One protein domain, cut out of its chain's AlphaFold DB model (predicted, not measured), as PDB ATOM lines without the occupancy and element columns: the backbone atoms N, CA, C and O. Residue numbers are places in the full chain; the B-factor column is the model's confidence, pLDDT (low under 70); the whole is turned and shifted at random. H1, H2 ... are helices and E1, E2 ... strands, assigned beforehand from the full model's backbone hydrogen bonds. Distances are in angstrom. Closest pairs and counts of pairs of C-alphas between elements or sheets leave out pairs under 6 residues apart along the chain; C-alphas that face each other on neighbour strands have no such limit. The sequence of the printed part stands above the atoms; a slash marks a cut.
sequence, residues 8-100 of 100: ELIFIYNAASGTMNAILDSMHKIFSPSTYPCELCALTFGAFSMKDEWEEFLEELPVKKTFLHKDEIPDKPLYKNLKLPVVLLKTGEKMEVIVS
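What this domain is: This is residues 8 to 100 of the 100 residues of an uncharacterized protein of Bacteroidetes bacterium (UniProt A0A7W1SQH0). A strongly twisted wall of four strands makes one end of the domain, and H1, H2 and the loop of residues 27 to 38 extend the body beyond one end of E1. H3 and H4 lie off opposite sides of the wall, and the helices make no bundle. The 93 printed residues hold four named helices and four named strands, in the order E1 H1 H2 H3 E2 H4 E3 E4, a mixed class; the mixed sheet runs E2 E1 E3 E4. The whole is compact, with a radius of gyration of the C-alphas of 13.9 A and spans of 44 by 30 by 19 A.

Where its parts are: The strands are E2, residues 64 to 69, 17.0 A; E1, residues 8 to 13, 16.0 A, from C-alpha 8 at (0.570, -22.937, -23.471); E3, residues 86 to 91, 16.3 A; and E4, residues 94 to 99, 15.8 A, to C-alpha 99 at (11.410, -20.899, -32.618). The helices are H1, residues 19 to 26, 10.1 A; H2, residues 39 to 44, 8.8 A; H3, residues 52 to 60, 12.2 A; and H4, residues 77 to 80, 5.2 A.

How they stand to each other: E2 and E1 are parallel, with N 11 and O 66 at 2.8 A, and form a strand-helix-strand unit, two parallel neighbour strands with H1, H2 and H3 between them in the chain. E1 and E3 are antiparallel, with N 10 and O 88 at 2.8 A. E3 and E4 form a hairpin, with N 89 and O 96 at 2.8 A. H2 only grazes the sheet with residues 39 to 41; its closest C-alpha pair with E1 is Leu 40 and Tyr 13, 6.4 A. H2 and H3 are close but not clearly touching, the C-alphas of Thr 44 and Trp 54 being 5.9 A apart, and about perpendicular at 77 degrees. H3 is only just not on the sheet, with 4 pairs of C-alphas within 10 A; H1 and H4 are not on it. H1 and H2 are only just apart, at 8.3 A. Every O i to N i+4 pair is within hydrogen-bond range in H1, H2 and H3; H4 is too short for such a pair.

The domain as a whole: The C-alphas farthest apart, those of Lys 29 and Glu 93, are 43.8 A apart. The printed part has no cut, and the link from H1 to H2 is long. Confidence is low, with pLDDT under 70, at residues 18 to 37 and 46 to 48.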
ATOM      1  N   GLU A   8      -0.569 -22.634 -24.326       90.38
ATOM      2  CA  GLU A   8       0.570 -22.937 -23.471       90.38
ATOM      3  C   GLU A   8       1.855 -22.798 -24.289       90.38
ATOM      4  O   GLU A   8       2.032 -23.486 -25.290       90.38
ATOM      5  N   LEU A   9       2.746 -21.901 -23.875       90.94
ATOM      6  CA  LEU A   9       4.095 -21.793 -24.417       90.94
ATOM      7  C   LEU A   9       5.017 -22.726 -23.641       90.94
ATOM      8  O   LEU A   9       5.097 -22.656 -22.416       90.94
ATOM      9  N   ILE A  10       5.706 -23.609 -24.355       90.44
ATOM     10  CA  ILE A  10       6.648 -24.571 -23.795       90.44
ATOM     11  C   ILE A  10       8.037 -24.209 -24.308       90.44
ATOM     12  O   ILE A  10       8.334 -24.372 -25.490       90.44
ATOM     13  N   PHE A  11       8.886 -23.728 -23.414       89.19
ATOM     14  CA  PHE A  11      10.279 -23.410 -23.686       89.19
ATOM     15  C   PHE A  11      11.129 -24.619 -23.320       89.19
ATOM     16  O   PHE A  11      11.119 -25.048 -22.168       89.19
ATOM     17  N   ILE A  12      11.850 -25.177 -24.289       88.31
ATOM     18  CA  ILE A  12      12.721 -26.331 -24.082       88.31
ATOM     19  C   ILE A  12      14.173 -25.895 -24.264       88.31
ATOM     20  O   ILE A  12      14.621 -25.592 -25.373       88.31
ATOM     21  N   TYR A  13      14.917 -25.872 -23.166       85.31
ATOM     22  CA  TYR A  13      16.321 -25.485 -23.140       85.31
ATOM     23  C   TYR A  13      17.227 -26.641 -23.582       85.31
ATOM     24  O   TYR A  13      17.040 -27.788 -23.174       85.31
ATOM     25  N   ASN A  14      18.289 -26.333 -24.333       83.88
ATOM     26  CA  ASN A  14      19.378 -27.276 -24.627       83.88
ATOM     27  C   ASN A  14      20.365 -27.414 -23.449       83.88
ATOM     28  O   ASN A  14      21.580 -27.447 -23.610       83.88
ATOM     29  N   ALA A  15      19.845 -27.455 -22.230       79.31
ATOM     30  CA  ALA A  15      20.608 -27.638 -21.003       79.31
ATOM     31  C   ALA A  15      19.981 -28.786 -20.215       79.31
ATOM     32  O   ALA A  15      18.812 -29.094 -20.435       79.31
ATOM     33  N   ALA A  16      20.749 -29.443 -19.345       78.69
ATOM     34  CA  ALA A  16      20.176 -30.387 -18.389       78.69
ATOM     35  C   ALA A  16      19.638 -29.634 -17.158       78.69
ATOM     36  O   ALA A  16      20.240 -28.633 -16.758       78.69
ATOM     37  N   SER A  17      18.578 -30.130 -16.526       72.62
ATOM     38  CA  SER A  17      17.922 -29.519 -15.356       72.62
ATOM     39  C   SER A  17      18.902 -29.163 -14.226       72.62
ATOM     40  O   SER A  17      18.878 -28.058 -13.689       72.62
ATOM     41  N   GLY A  18      19.860 -30.047 -13.930       66.81
ATOM     42  CA  GLY A  18      20.903 -29.814 -12.922       66.81
ATOM     43  C   GLY A  18      22.050 -28.894 -13.362       66.81
ATOM     44  O   GLY A  18      22.846 -28.462 -12.532       66.81
ATOM     45  N   THR A  19      22.161 -28.586 -14.658       65.44
ATOM     46  CA  THR A  19      23.257 -27.753 -15.184       65.44
ATOM     47  C   THR A  19      22.952 -26.265 -15.158       65.44
ATOM     48  O   THR A  19      23.886 -25.485 -15.278       65.44
ATOM     49  N   MET A  20      21.701 -25.842 -14.949       65.38
ATOM     50  CA  MET A  20      21.364 -24.415 -14.976       65.38
ATOM     51  C   MET A  20      22.023 -23.645 -13.818       65.38
ATOM     52  O   MET A  20      22.653 -22.621 -14.058       65.38
ATOM     53  N   ASN A  21      22.032 -24.209 -12.603       61.78
ATOM     54  CA  ASN A  21      22.785 -23.650 -11.471       61.78
ATOM     55  C   ASN A  21      24.297 -23.633 -11.738       61.78
ATOM     56  O   ASN A  21      24.963 -22.645 -11.462       61.78
ATOM     57  N   ALA A  22      24.834 -24.695 -12.345       62.84
ATOM     58  CA  ALA A  22      26.250 -24.763 -12.695       62.84
ATOM     59  C   ALA A  22      26.637 -23.750 -13.788       62.84
ATOM     60  O   ALA A  22      27.758 -23.247 -13.774       62.84
ATOM     61  N   ILE A  23      25.730 -23.442 -14.724       62.12
ATOM     62  CA  ILE A  23      25.912 -22.389 -15.731       62.12
ATOM     63  C   ILE A  23      25.960 -21.035 -15.030       62.12
ATOM     64  O   ILE A  23      26.943 -20.330 -15.230       62.12
ATOM     65  N   LEU A  24      24.971 -20.721 -14.181       62.28
ATOM     66  CA  LEU A  24      24.914 -19.474 -13.404       62.28
ATOM     67  C   LEU A  24      26.172 -19.292 -12.534       62.28
ATOM     68  O   LEU A  24      26.830 -18.260 -12.610       62.28
ATOM     69  N   ASP A  25      26.602 -20.328 -11.808       59.12
ATOM     70  CA  ASP A  25      27.835 -20.295 -11.005       59.12
ATOM     71  C   ASP A  25      29.104 -20.138 -11.864       59.12
ATOM     72  O   ASP A  25      30.088 -19.511 -11.454       59.12
ATOM     73  N   SER A  26      29.098 -20.684 -13.084       56.00
ATOM     74  CA  SER A  26      30.212 -20.557 -14.031       56.00
ATOM     75  C   SER A  26      30.285 -19.170 -14.685       56.00
ATOM     76  O   SER A  26      31.357 -18.805 -15.179       56.00
ATOM     77  N   MET A  27      29.210 -18.366 -14.642       55.81
ATOM     78  CA  MET A  27      29.190 -16.992 -15.175       55.81
ATOM     79  C   MET A  27      30.187 -16.075 -14.460       55.81
ATOM     80  O   MET A  27      30.717 -15.152 -15.073       55.81
ATOM     81  N   HIS A  28      30.530 -16.364 -13.201       52.25
ATOM     82  CA  HIS A  28      31.555 -15.618 -12.472       52.25
ATOM     83  C   HIS A  28      32.992 -15.882 -12.939       52.25
ATOM     84  O   HIS A  28      33.891 -15.146 -12.527       52.25
ATOM     85  N   LYS A  29      33.253 -16.916 -13.753       52.12
ATOM     86  CA  LYS A  29      34.636 -17.306 -14.066       52.12
ATOM     87  C   LYS A  29      35.147 -16.894 -15.437       52.12
ATOM     88  O   LYS A  29      36.351 -16.670 -15.528       52.12
ATOM     89  N   ILE A  30      34.348 -16.817 -16.501       49.91
ATOM     90  CA  ILE A  30      34.943 -16.722 -17.845       49.91
ATOM     91  C   ILE A  30      34.038 -15.968 -18.824       49.91
ATOM     92  O   ILE A  30      33.015 -16.471 -19.272       49.91
ATOM     93  N   PHE A  31      34.507 -14.790 -19.229       50.56
ATOM     94  CA  PHE A  31      34.102 -13.956 -20.370       50.56
ATOM     95  C   PHE A  31      34.257 -14.665 -21.746       50.56
ATOM     96  O   PHE A  31      34.623 -14.036 -22.737       50.56
ATOM     97  N   SER A  32      34.043 -15.984 -21.830       45.25
ATOM     98  CA  SER A  32      34.177 -16.758 -23.068       45.25
ATOM     99  C   SER A  32      32.792 -17.164 -23.579       45.25
ATOM    100  O   SER A  32      32.187 -18.094 -23.042       45.25
ATOM    101  N   PRO A  33      32.265 -16.508 -24.626       52.50
ATOM    102  CA  PRO A  33      30.967 -16.850 -25.213       52.50
ATOM    103  C   PRO A  33      30.903 -18.289 -25.761       52.50
ATOM    104  O   PRO A  33      29.822 -18.804 -26.015       52.50
ATOM    105  N   SER A  34      32.046 -18.970 -25.903       53.34
ATOM    106  CA  SER A  34      32.155 -20.327 -26.452       53.34
ATOM    107  C   SER A  34      31.790 -21.452 -25.474       53.34
ATOM    108  O   SER A  34      31.765 -22.609 -25.882       53.34
ATOM    109  N   THR A  35      31.523 -21.146 -24.198       54.25
ATOM    110  CA  THR A  35      31.157 -22.150 -23.180       54.25
ATOM    111  C   THR A  35      29.687 -22.119 -22.767       54.25
ATOM    112  O   THR A  35      29.316 -22.884 -21.880       54.25
ATOM    113  N   TYR A  36      28.838 -21.292 -23.389       55.56
ATOM    114  CA  TYR A  36      27.394 -21.360 -23.147       55.56
ATOM    115  C   TYR A  36      26.825 -22.629 -23.789       55.56
ATOM    116  O   TYR A  36      26.814 -22.738 -25.014       55.56
ATOM    117  N   PRO A  37      26.320 -23.595 -23.003       59.22
ATOM    118  CA  PRO A  37      25.786 -24.834 -23.559       59.22
ATOM    119  C   PRO A  37      24.408 -24.636 -24.212       59.22
ATOM    120  O   PRO A  37      23.916 -25.540 -24.879       59.22
ATOM    121  N   CYS A  38      23.773 -23.473 -24.008       70.38
ATOM    122  CA  CYS A  38      22.424 -23.182 -24.477       70.38
ATOM    123  C   CYS A  38      22.262 -21.688 -24.799       70.38
ATOM    124  O   CYS A  38      22.300 -20.843 -23.903       70.38
ATOM    125  N   GLU A  39      22.030 -21.370 -26.073       72.31
ATOM    126  CA  GLU A  39      21.805 -19.999 -26.557       72.31
ATOM    127  C   GLU A  39      20.550 -19.373 -25.937       72.31
ATOM    128  O   GLU A  39      20.565 -18.207 -25.548       72.31
ATOM    129  N   LEU A  40      19.490 -20.167 -25.739       77.44
ATOM    130  CA  LEU A  40      18.270 -19.694 -25.083       77.44
ATOM    131  C   LEU A  40      18.535 -19.293 -23.625       77.44
ATOM    132  O   LEU A  40      18.003 -18.285 -23.184       77.44
ATOM    133  N   CYS A  41      19.412 -19.999 -22.900       73.38
ATOM    134  CA  CYS A  41      19.797 -19.590 -21.544       73.38
ATOM    135  C   CYS A  41      20.539 -18.245 -21.540       73.38
ATOM    136  O   CYS A  41      20.304 -17.436 -20.654       73.38
ATOM    137  N   ALA A  42      21.400 -17.974 -22.528       72.75
ATOM    138  CA  ALA A  42      22.092 -16.682 -22.638       72.75
ATOM    139  C   ALA A  42      21.131 -15.522 -22.975       72.75
ATOM    140  O   ALA A  42      21.358 -14.366 -22.597       72.75
ATOM    141  N   LEU A  43      20.043 -15.828 -23.687       74.94
ATOM    142  CA  LEU A  43      18.990 -14.864 -23.989       74.94
ATOM    143  C   LEU A  43      18.118 -14.583 -22.761       74.94
ATOM    144  O   LEU A  43      17.873 -13.410 -22.482       74.94
ATOM    145  N   THR A  44      17.720 -15.612 -22.006       78.56
ATOM    146  CA  THR A  44      16.727 -15.491 -20.923       78.56
ATOM    147  C   THR A  44      17.314 -15.256 -19.527       78.56
ATOM    148  O   THR A  44      16.627 -14.694 -18.677       78.56
ATOM    149  N   PHE A  45      18.575 -15.624 -19.276       73.19
ATOM    150  CA  PHE A  45      19.246 -15.456 -17.981       73.19
ATOM    151  C   PHE A  45      20.417 -14.461 -18.060       73.19
ATOM    152  O   PHE A  45      21.191 -14.433 -19.019       73.19
ATOM    153  N   GLY A  46      20.518 -13.609 -17.039       66.69
ATOM    154  CA  GLY A  46      21.677 -12.781 -16.718       66.69
ATOM    155  C   GLY A  46      22.640 -13.512 -15.778       66.69
ATOM    156  O   GLY A  46      22.556 -14.723 -15.623       66.69
ATOM    157  N   ALA A  47      23.570 -12.776 -15.157       62.38
ATOM    158  CA  ALA A  47      24.687 -13.337 -14.376       62.38
ATOM    159  C   ALA A  47      24.280 -14.298 -13.243       62.38
ATOM    160  O   ALA A  47      25.043 -15.203 -12.920       62.38
ATOM    161  N   PHE A  48      23.092 -14.110 -12.660       62.66
ATOM    162  CA  PHE A  48      22.623 -14.876 -11.497       62.66
ATOM    163  C   PHE A  48      21.148 -15.274 -11.560       62.66
ATOM    164  O   PHE A  48      20.728 -16.165 -10.827       62.66
ATOM    165  N   SER A  49      20.355 -14.628 -12.413       70.00
ATOM    166  CA  SER A  49      18.898 -14.764 -12.438       70.00
ATOM    167  C   SER A  49      18.349 -14.625 -13.851       70.00
ATOM    168  O   SER A  49      19.062 -14.236 -14.778       70.00
ATOM    169  N   MET A  50      17.068 -14.950 -14.014       80.88
ATOM    170  CA  MET A  50      16.309 -14.578 -15.205       80.88
ATOM    171  C   MET A  50      16.395 -13.055 -15.399       80.88
ATOM    172  O   MET A  50      16.450 -12.320 -14.413       80.88
ATOM    173  N   LYS A  51      16.503 -12.588 -16.646       83.50
ATOM    174  CA  LYS A  51      16.524 -11.145 -16.930       83.50
ATOM    175  C   LYS A  51      15.140 -10.560 -16.680       83.50
ATOM    176  O   LYS A  51      14.167 -11.132 -17.167       83.50
ATOM    177  N   ASP A  52      15.084  -9.401 -16.038       83.81
ATOM    178  CA  ASP A  52      13.831  -8.695 -15.748       83.81
ATOM    179  C   ASP A  52      13.023  -8.446 -17.036       83.81
ATOM    180  O   ASP A  52      11.840  -8.747 -17.092       83.81
ATOM    181  N   GLU A  53      13.683  -8.050 -18.132       85.69
ATOM    182  CA  GLU A  53      13.048  -7.849 -19.452       85.69
ATOM    183  C   GLU A  53      12.367  -9.122 -19.990       85.69
ATOM    184  O   GLU A  53      11.363  -9.066 -20.699       85.69
ATOM    185  N   TRP A  54      12.933 -10.293 -19.680       86.38
ATOM    186  CA  TRP A  54      12.361 -11.577 -20.074       86.38
ATOM    187  C   TRP A  54      11.223 -11.991 -19.142       86.38
ATOM    188  O   TRP A  54      10.228 -12.538 -19.612       86.38
ATOM    189  N   GLU A  55      11.349 -11.726 -17.844       84.69
ATOM    190  CA  GLU A  55      10.279 -11.948 -16.873       84.69
ATOM    191  C   GLU A  55       9.057 -11.076 -17.192       84.69
ATOM    192  O   GLU A  55       7.964 -11.618 -17.327       84.69
ATOM    193  N   GLU A  56       9.244  -9.781 -17.451       87.38
ATOM    194  CA  GLU A  56       8.183  -8.861 -17.881       87.38
ATOM    195  C   GLU A  56       7.502  -9.356 -19.165       87.38
ATOM    196  O   GLU A  56       6.278  -9.476 -19.218       87.38
ATOM    197  N   PHE A  57       8.282  -9.754 -20.177       87.38
ATOM    198  CA  PHE A  57       7.735 -10.351 -21.398       87.38
ATOM    199  C   PHE A  57       6.899 -11.606 -21.105       87.38
ATOM    200  O   PHE A  57       5.831 -11.813 -21.686       87.38
ATOM    201  N   LEU A  58       7.368 -12.468 -20.199       86.25
ATOM    202  CA  LEU A  58       6.613 -13.641 -19.780       86.25
ATOM    203  C   LEU A  58       5.348 -13.254 -19.017       86.25
ATOM    204  O   LEU A  58       4.339 -13.927 -19.196       86.25
ATOM    205  N   GLU A  59       5.352 -12.221 -18.181       85.25
ATOM    206  CA  GLU A  59       4.167 -11.769 -17.449       85.25
ATOM    207  C   GLU A  59       3.097 -11.186 -18.379       85.25
ATOM    208  O   GLU A  59       1.919 -11.520 -18.233       85.25
ATOM    209  N   GLU A  60       3.499 -10.416 -19.392       88.38
ATOM    210  CA  GLU A  60       2.590  -9.803 -20.371       88.38
ATOM    211  C   GLU A  60       1.835 -10.825 -21.231       88.38
ATOM    212  O   GLU A  60       0.734 -10.560 -21.722       88.38
ATOM    213  N   LEU A  61       2.399 -12.018 -21.424       85.38
ATOM    214  CA  LEU A  61       1.791 -13.048 -22.255       85.38
ATOM    215  C   LEU A  61       0.568 -13.681 -21.554       85.38
ATOM    216  O   LEU A  61       0.732 -14.371 -20.549       85.38
ATOM    217  N   PRO A  62      -0.663 -13.601 -22.094       84.12
ATOM    218  CA  PRO A  62      -1.864 -14.151 -21.454       84.12
ATOM    219  C   PRO A  62      -2.017 -15.666 -21.702       84.12
ATOM    220  O   PRO A  62      -3.078 -16.159 -22.080       84.12
ATOM    221  N   VAL A  63      -0.931 -16.423 -21.563       87.25
ATOM    222  CA  VAL A  63      -0.872 -17.864 -21.838       87.25
ATOM    223  C   VAL A  63      -0.145 -18.583 -20.714       87.25
ATOM    224  O   VAL A  63       0.635 -17.989 -19.971       87.25
ATOM    225  N   LYS A  64      -0.370 -19.888 -20.571       86.75
ATOM    226  CA  LYS A  64       0.420 -20.685 -19.630       86.75
ATOM    227  C   LYS A  64       1.849 -20.807 -20.160       86.75
ATOM    228  O   LYS A  64       2.024 -21.004 -21.356       86.75
ATOM    229  N   LYS A  65       2.862 -20.714 -19.300       88.44
ATOM    230  CA  LYS A  65       4.263 -20.929 -19.690       88.44
ATOM    231  C   LYS A  65       4.817 -22.126 -18.940       88.44
ATOM    232  O   LYS A  65       4.581 -22.270 -17.743       88.44
ATOM    233  N   THR A  66       5.526 -22.978 -19.659       89.19
ATOM    234  CA  THR A  66       6.157 -24.185 -19.139       89.19
ATOM    235  C   THR A  66       7.598 -24.195 -19.618       89.19
ATOM    236  O   THR A  66       7.866 -23.981 -20.797       89.19
ATOM    237  N   PHE A  67       8.526 -24.448 -18.706       87.25
ATOM    238  CA  PHE A  67       9.951 -24.517 -18.992       87.25
ATOM    239  C   PHE A  67      10.408 -25.955 -18.781       87.25
ATOM    240  O   PHE A  67      10.101 -26.543 -17.748       87.25
ATOM    241  N   LEU A  68      11.085 -26.520 -19.775       87.31
ATOM    242  CA  LEU A  68      11.630 -27.872 -19.748       87.31
ATOM    243  C   LEU A  68      13.102 -27.838 -20.136       87.31
ATOM    244  O   LEU A  68      13.526 -27.068 -20.997       87.31
ATOM    245  N   HIS A  69      13.874 -28.726 -19.538       85.56
ATOM    246  CA  HIS A  69      15.242 -29.018 -19.934       85.56
ATOM    247  C   HIS A  69      15.291 -30.233 -20.858       85.56
ATOM    248  O   HIS A  69      14.331 -30.999 -20.952       85.56
ATOM    249  N   LYS A  70      16.420 -30.438 -21.543       84.31
ATOM    250  CA  LYS A  70      16.585 -31.539 -22.510       84.31
ATOM    251  C   LYS A  70      16.337 -32.926 -21.903       84.31
ATOM    252  O   LYS A  70      15.902 -33.835 -22.599       84.31
ATOM    253  N   ASP A  71      16.636 -33.082 -20.618       84.00
ATOM    254  CA  ASP A  71      16.455 -34.287 -19.806       84.00
ATOM    255  C   ASP A  71      15.051 -34.402 -19.194       84.00
ATOM    256  O   ASP A  71      14.664 -35.480 -18.755       84.00
ATOM    257  N   GLU A  72      14.269 -33.321 -19.207       85.62
ATOM    258  CA  GLU A  72      12.870 -33.291 -18.762       85.62
ATOM    259  C   GLU A  72      11.885 -33.489 -19.922       85.62
ATOM    260  O   GLU A  72      10.668 -33.532 -19.718       85.62
ATOM    261  N   ILE A  73      12.395 -33.612 -21.153       84.62
ATOM    262  CA  ILE A  73      11.577 -33.856 -22.335       84.62
ATOM    263  C   ILE A  73      10.841 -35.196 -22.172       84.62
ATOM    264  O   ILE A  73      11.483 -36.240 -22.030       84.62
ATOM    265  N   PRO A  74       9.496 -35.212 -22.247       81.00
ATOM    266  CA  PRO A  74       8.736 -36.452 -22.191       81.00
ATOM    267  C   PRO A  74       9.108 -37.375 -23.354       81.00
ATOM    268  O   PRO A  74       9.230 -36.907 -24.489       81.00
ATOM    269  N   ASP A  75       9.171 -38.690 -23.114       79.88
ATOM    270  CA  ASP A  75       9.355 -39.697 -24.171       79.88
ATOM    271  C   ASP A  75       8.086 -39.824 -25.032       79.88
ATOM    272  O   ASP A  75       7.310 -40.775 -24.947       79.88
ATOM    273  N   LYS A  76       7.827 -38.794 -25.841       79.75
ATOM    274  CA  LYS A  76       6.772 -38.771 -26.848       79.75
ATOM    275  C   LYS A  76       7.394 -38.532 -28.221       79.75
ATOM    276  O   LYS A  76       8.309 -37.716 -28.340       79.75
ATOM    277  N   PRO A  77       6.857 -39.157 -29.286       75.88
ATOM    278  CA  PRO A  77       7.372 -38.995 -30.648       75.88
ATOM    279  C   PRO A  77       7.480 -37.532 -31.085       75.88
ATOM    280  O   PRO A  77       8.406 -37.169 -31.802       75.88
ATOM    281  N   LEU A  78       6.563 -36.690 -30.600       74.88
ATOM    282  CA  LEU A  78       6.497 -35.271 -30.937       74.88
ATOM    283  C   LEU A  78       7.716 -34.460 -30.462       74.88
ATOM    284  O   LEU A  78       8.003 -33.422 -31.045       74.88
ATOM    285  N   TYR A  79       8.439 -34.936 -29.442       78.50
ATOM    286  CA  TYR A  79       9.623 -34.257 -28.917       78.50
ATOM    287  C   TYR A  79      10.947 -34.888 -29.380       78.50
ATOM    288  O   TYR A  79      11.994 -34.265 -29.234       78.50
ATOM    289  N   LYS A  80      10.928 -36.096 -29.970       72.19
ATOM    290  CA  LYS A  80      12.149 -36.854 -30.319       72.19
ATOM    291  C   LYS A  80      13.025 -36.205 -31.390       72.19
ATOM    292  O   LYS A  80      14.226 -36.443 -31.399       72.19
ATOM    293  N   ASN A  81      12.433 -35.405 -32.275       77.56
ATOM    294  CA  ASN A  81      13.128 -34.812 -33.424       77.56
ATOM    295  C   ASN A  81      13.244 -33.283 -33.337       77.56
ATOM    296  O   ASN A  81      13.497 -32.628 -34.349       77.56
ATOM    297  N   LEU A  82      13.031 -32.699 -32.156       82.00
ATOM    298  CA  LEU A  82      13.170 -31.258 -31.976       82.00
ATOM    299  C   LEU A  82      14.650 -30.880 -31.881       82.00
ATOM    300  O   LEU A  82      15.413 -31.485 -31.128       82.00
ATOM    301  N   LYS A  83      15.051 -29.860 -32.639       82.75
ATOM    302  CA  LYS A  83      16.354 -29.216 -32.461       82.75
ATOM    303  C   LYS A  83      16.257 -28.300 -31.252       82.75
ATOM    304  O   LYS A  83      15.349 -27.487 -31.202       82.75
ATOM    305  N   LEU A  84      17.143 -28.478 -30.278       83.12
ATOM    306  CA  LEU A  84      17.165 -27.664 -29.066       83.12
ATOM    307  C   LEU A  84      18.191 -26.530 -29.206       83.12
ATOM    308  O   LEU A  84      19.270 -26.780 -29.751       83.12
ATOM    309  N   PRO A  85      17.934 -25.351 -28.614       86.19
ATOM    310  CA  PRO A  85      16.728 -24.992 -27.855       86.19
ATOM    311  C   PRO A  85      15.506 -24.742 -28.759       86.19
ATOM    312  O   PRO A  85      15.659 -24.302 -29.887       86.19
ATOM    313  N   VAL A  86      14.290 -25.004 -28.267       88.62
ATOM    314  CA  VAL A  86      13.046 -24.824 -29.046       88.62
ATOM    315  C   VAL A  86      11.936 -24.209 -28.202       88.62
ATOM    316  O   VAL A  86      11.818 -24.491 -27.011       88.62
ATOM    317  N   VAL A  87      11.088 -23.400 -28.831       89.00
ATOM    318  CA  VAL A  87       9.860 -22.859 -28.239       89.00
ATOM    319  C   VAL A  87       8.657 -23.421 -28.981       89.00
ATOM    320  O   VAL A  87       8.540 -23.276 -30.199       89.00
ATOM    321  N   LEU A  88       7.752 -24.054 -28.240       89.88
ATOM    322  CA  LEU A  88       6.521 -24.632 -28.764       89.88
ATOM    323  C   LEU A  88       5.312 -23.836 -28.282       89.88
ATOM    324  O   LEU A  88       5.210 -23.515 -27.100       89.88
ATOM    325  N   LEU A  89       4.357 -23.592 -29.170       90.00
ATOM    326  CA  LEU A  89       3.026 -23.123 -28.822       90.00
ATOM    327  C   LEU A  89       2.061 -24.299 -28.877       90.00
ATOM    328  O   LEU A  89       1.852 -24.914 -29.920       90.00
ATOM    329  N   LYS A  90       1.449 -24.607 -27.743       88.38
ATOM    330  CA  LYS A  90       0.397 -25.603 -27.632       88.38
ATOM    331  C   LYS A  90      -0.951 -24.906 -27.552       88.38
ATOM    332  O   LYS A  90      -1.193 -24.137 -26.628       88.38
ATOM    333  N   THR A  91      -1.838 -25.220 -28.487       87.19
ATOM    334  CA  THR A  91      -3.207 -24.695 -28.543       87.19
ATOM    335  C   THR A  91      -4.162 -25.883 -28.554       87.19
ATOM    336  O   THR A  91      -4.326 -26.561 -29.570       87.19
ATOM    337  N   GLY A  92      -4.738 -26.202 -27.390       83.56
ATOM    338  CA  GLY A  92      -5.557 -27.405 -27.221       83.56
ATOM    339  C   GLY A  92      -4.750 -28.692 -27.445       83.56
ATOM    340  O   GLY A  92      -3.855 -29.013 -26.662       83.56
ATOM    341  N   GLU A  93      -5.076 -29.433 -28.508       79.44
ATOM    342  CA  GLU A  93      -4.379 -30.667 -28.910       79.44
ATOM    343  C   GLU A  93      -3.248 -30.429 -29.923       79.44
ATOM    344  O   GLU A  93      -2.439 -31.326 -30.166       79.44
ATOM    345  N   LYS A  94      -3.165 -29.229 -30.507       83.00
ATOM    346  CA  LYS A  94      -2.130 -28.881 -31.485       83.00
ATOM    347  C   LYS A  94      -0.880 -28.366 -30.782       83.00
ATOM    348  O   LYS A  94      -0.978 -27.634 -29.800       83.00
ATOM    349  N   MET A  95       0.285 -28.727 -31.312       86.31
ATOM    350  CA  MET A  95       1.578 -28.158 -30.932       86.31
ATOM    351  C   MET A  95       2.293 -27.664 -32.182       86.31
ATOM    352  O   MET A  95       2.388 -28.392 -33.168       86.31
ATOM    353  N   GLU A  96       2.794 -26.438 -32.120       87.25
ATOM    354  CA  GLU A  96       3.471 -25.752 -33.214       87.25
ATOM    355  C   GLU A  96       4.839 -25.270 -32.734       87.25
ATOM    356  O   GLU A  96       4.973 -24.781 -31.614       87.25
ATOM    357  N   VAL A  97       5.867 -25.418 -33.568       88.12
ATOM    358  CA  VAL A  97       7.196 -24.861 -33.295       88.12
ATOM    359  C   VAL A  97       7.182 -23.391 -33.695       88.12
ATOM    360  O   VAL A  97       6.893 -23.080 -34.848       88.12
ATOM    361  N   ILE A  98       7.491 -22.499 -32.755       86.88
ATOM    362  CA  ILE A  98       7.572 -21.054 -33.004       86.88
ATOM    363  C   ILE A  98       9.020 -20.634 -33.272       86.88
ATOM    364  O   ILE A  98       9.270 -19.816 -34.153       86.88
ATOM    365  N   VAL A  99       9.972 -21.206 -32.527       82.69
ATOM    366  CA  VAL A  99      11.410 -20.899 -32.618       82.69
ATOM    367  C   VAL A  99      12.209 -22.188 -32.423       82.69
ATOM    368  O   VAL A  99      11.880 -22.944 -31.511       82.69
ATOM    369  N   SER A 100      13.236 -22.436 -33.244       74.81
ATOM    370  CA  SER A 100      14.192 -23.557 -33.127       74.81
ATOM    371  C   SER A 100      15.557 -23.204 -33.698       74.81
ATOM    372  O   SER A 100      15.538 -22.510 -34.742       74.81
TER     373      SER A 100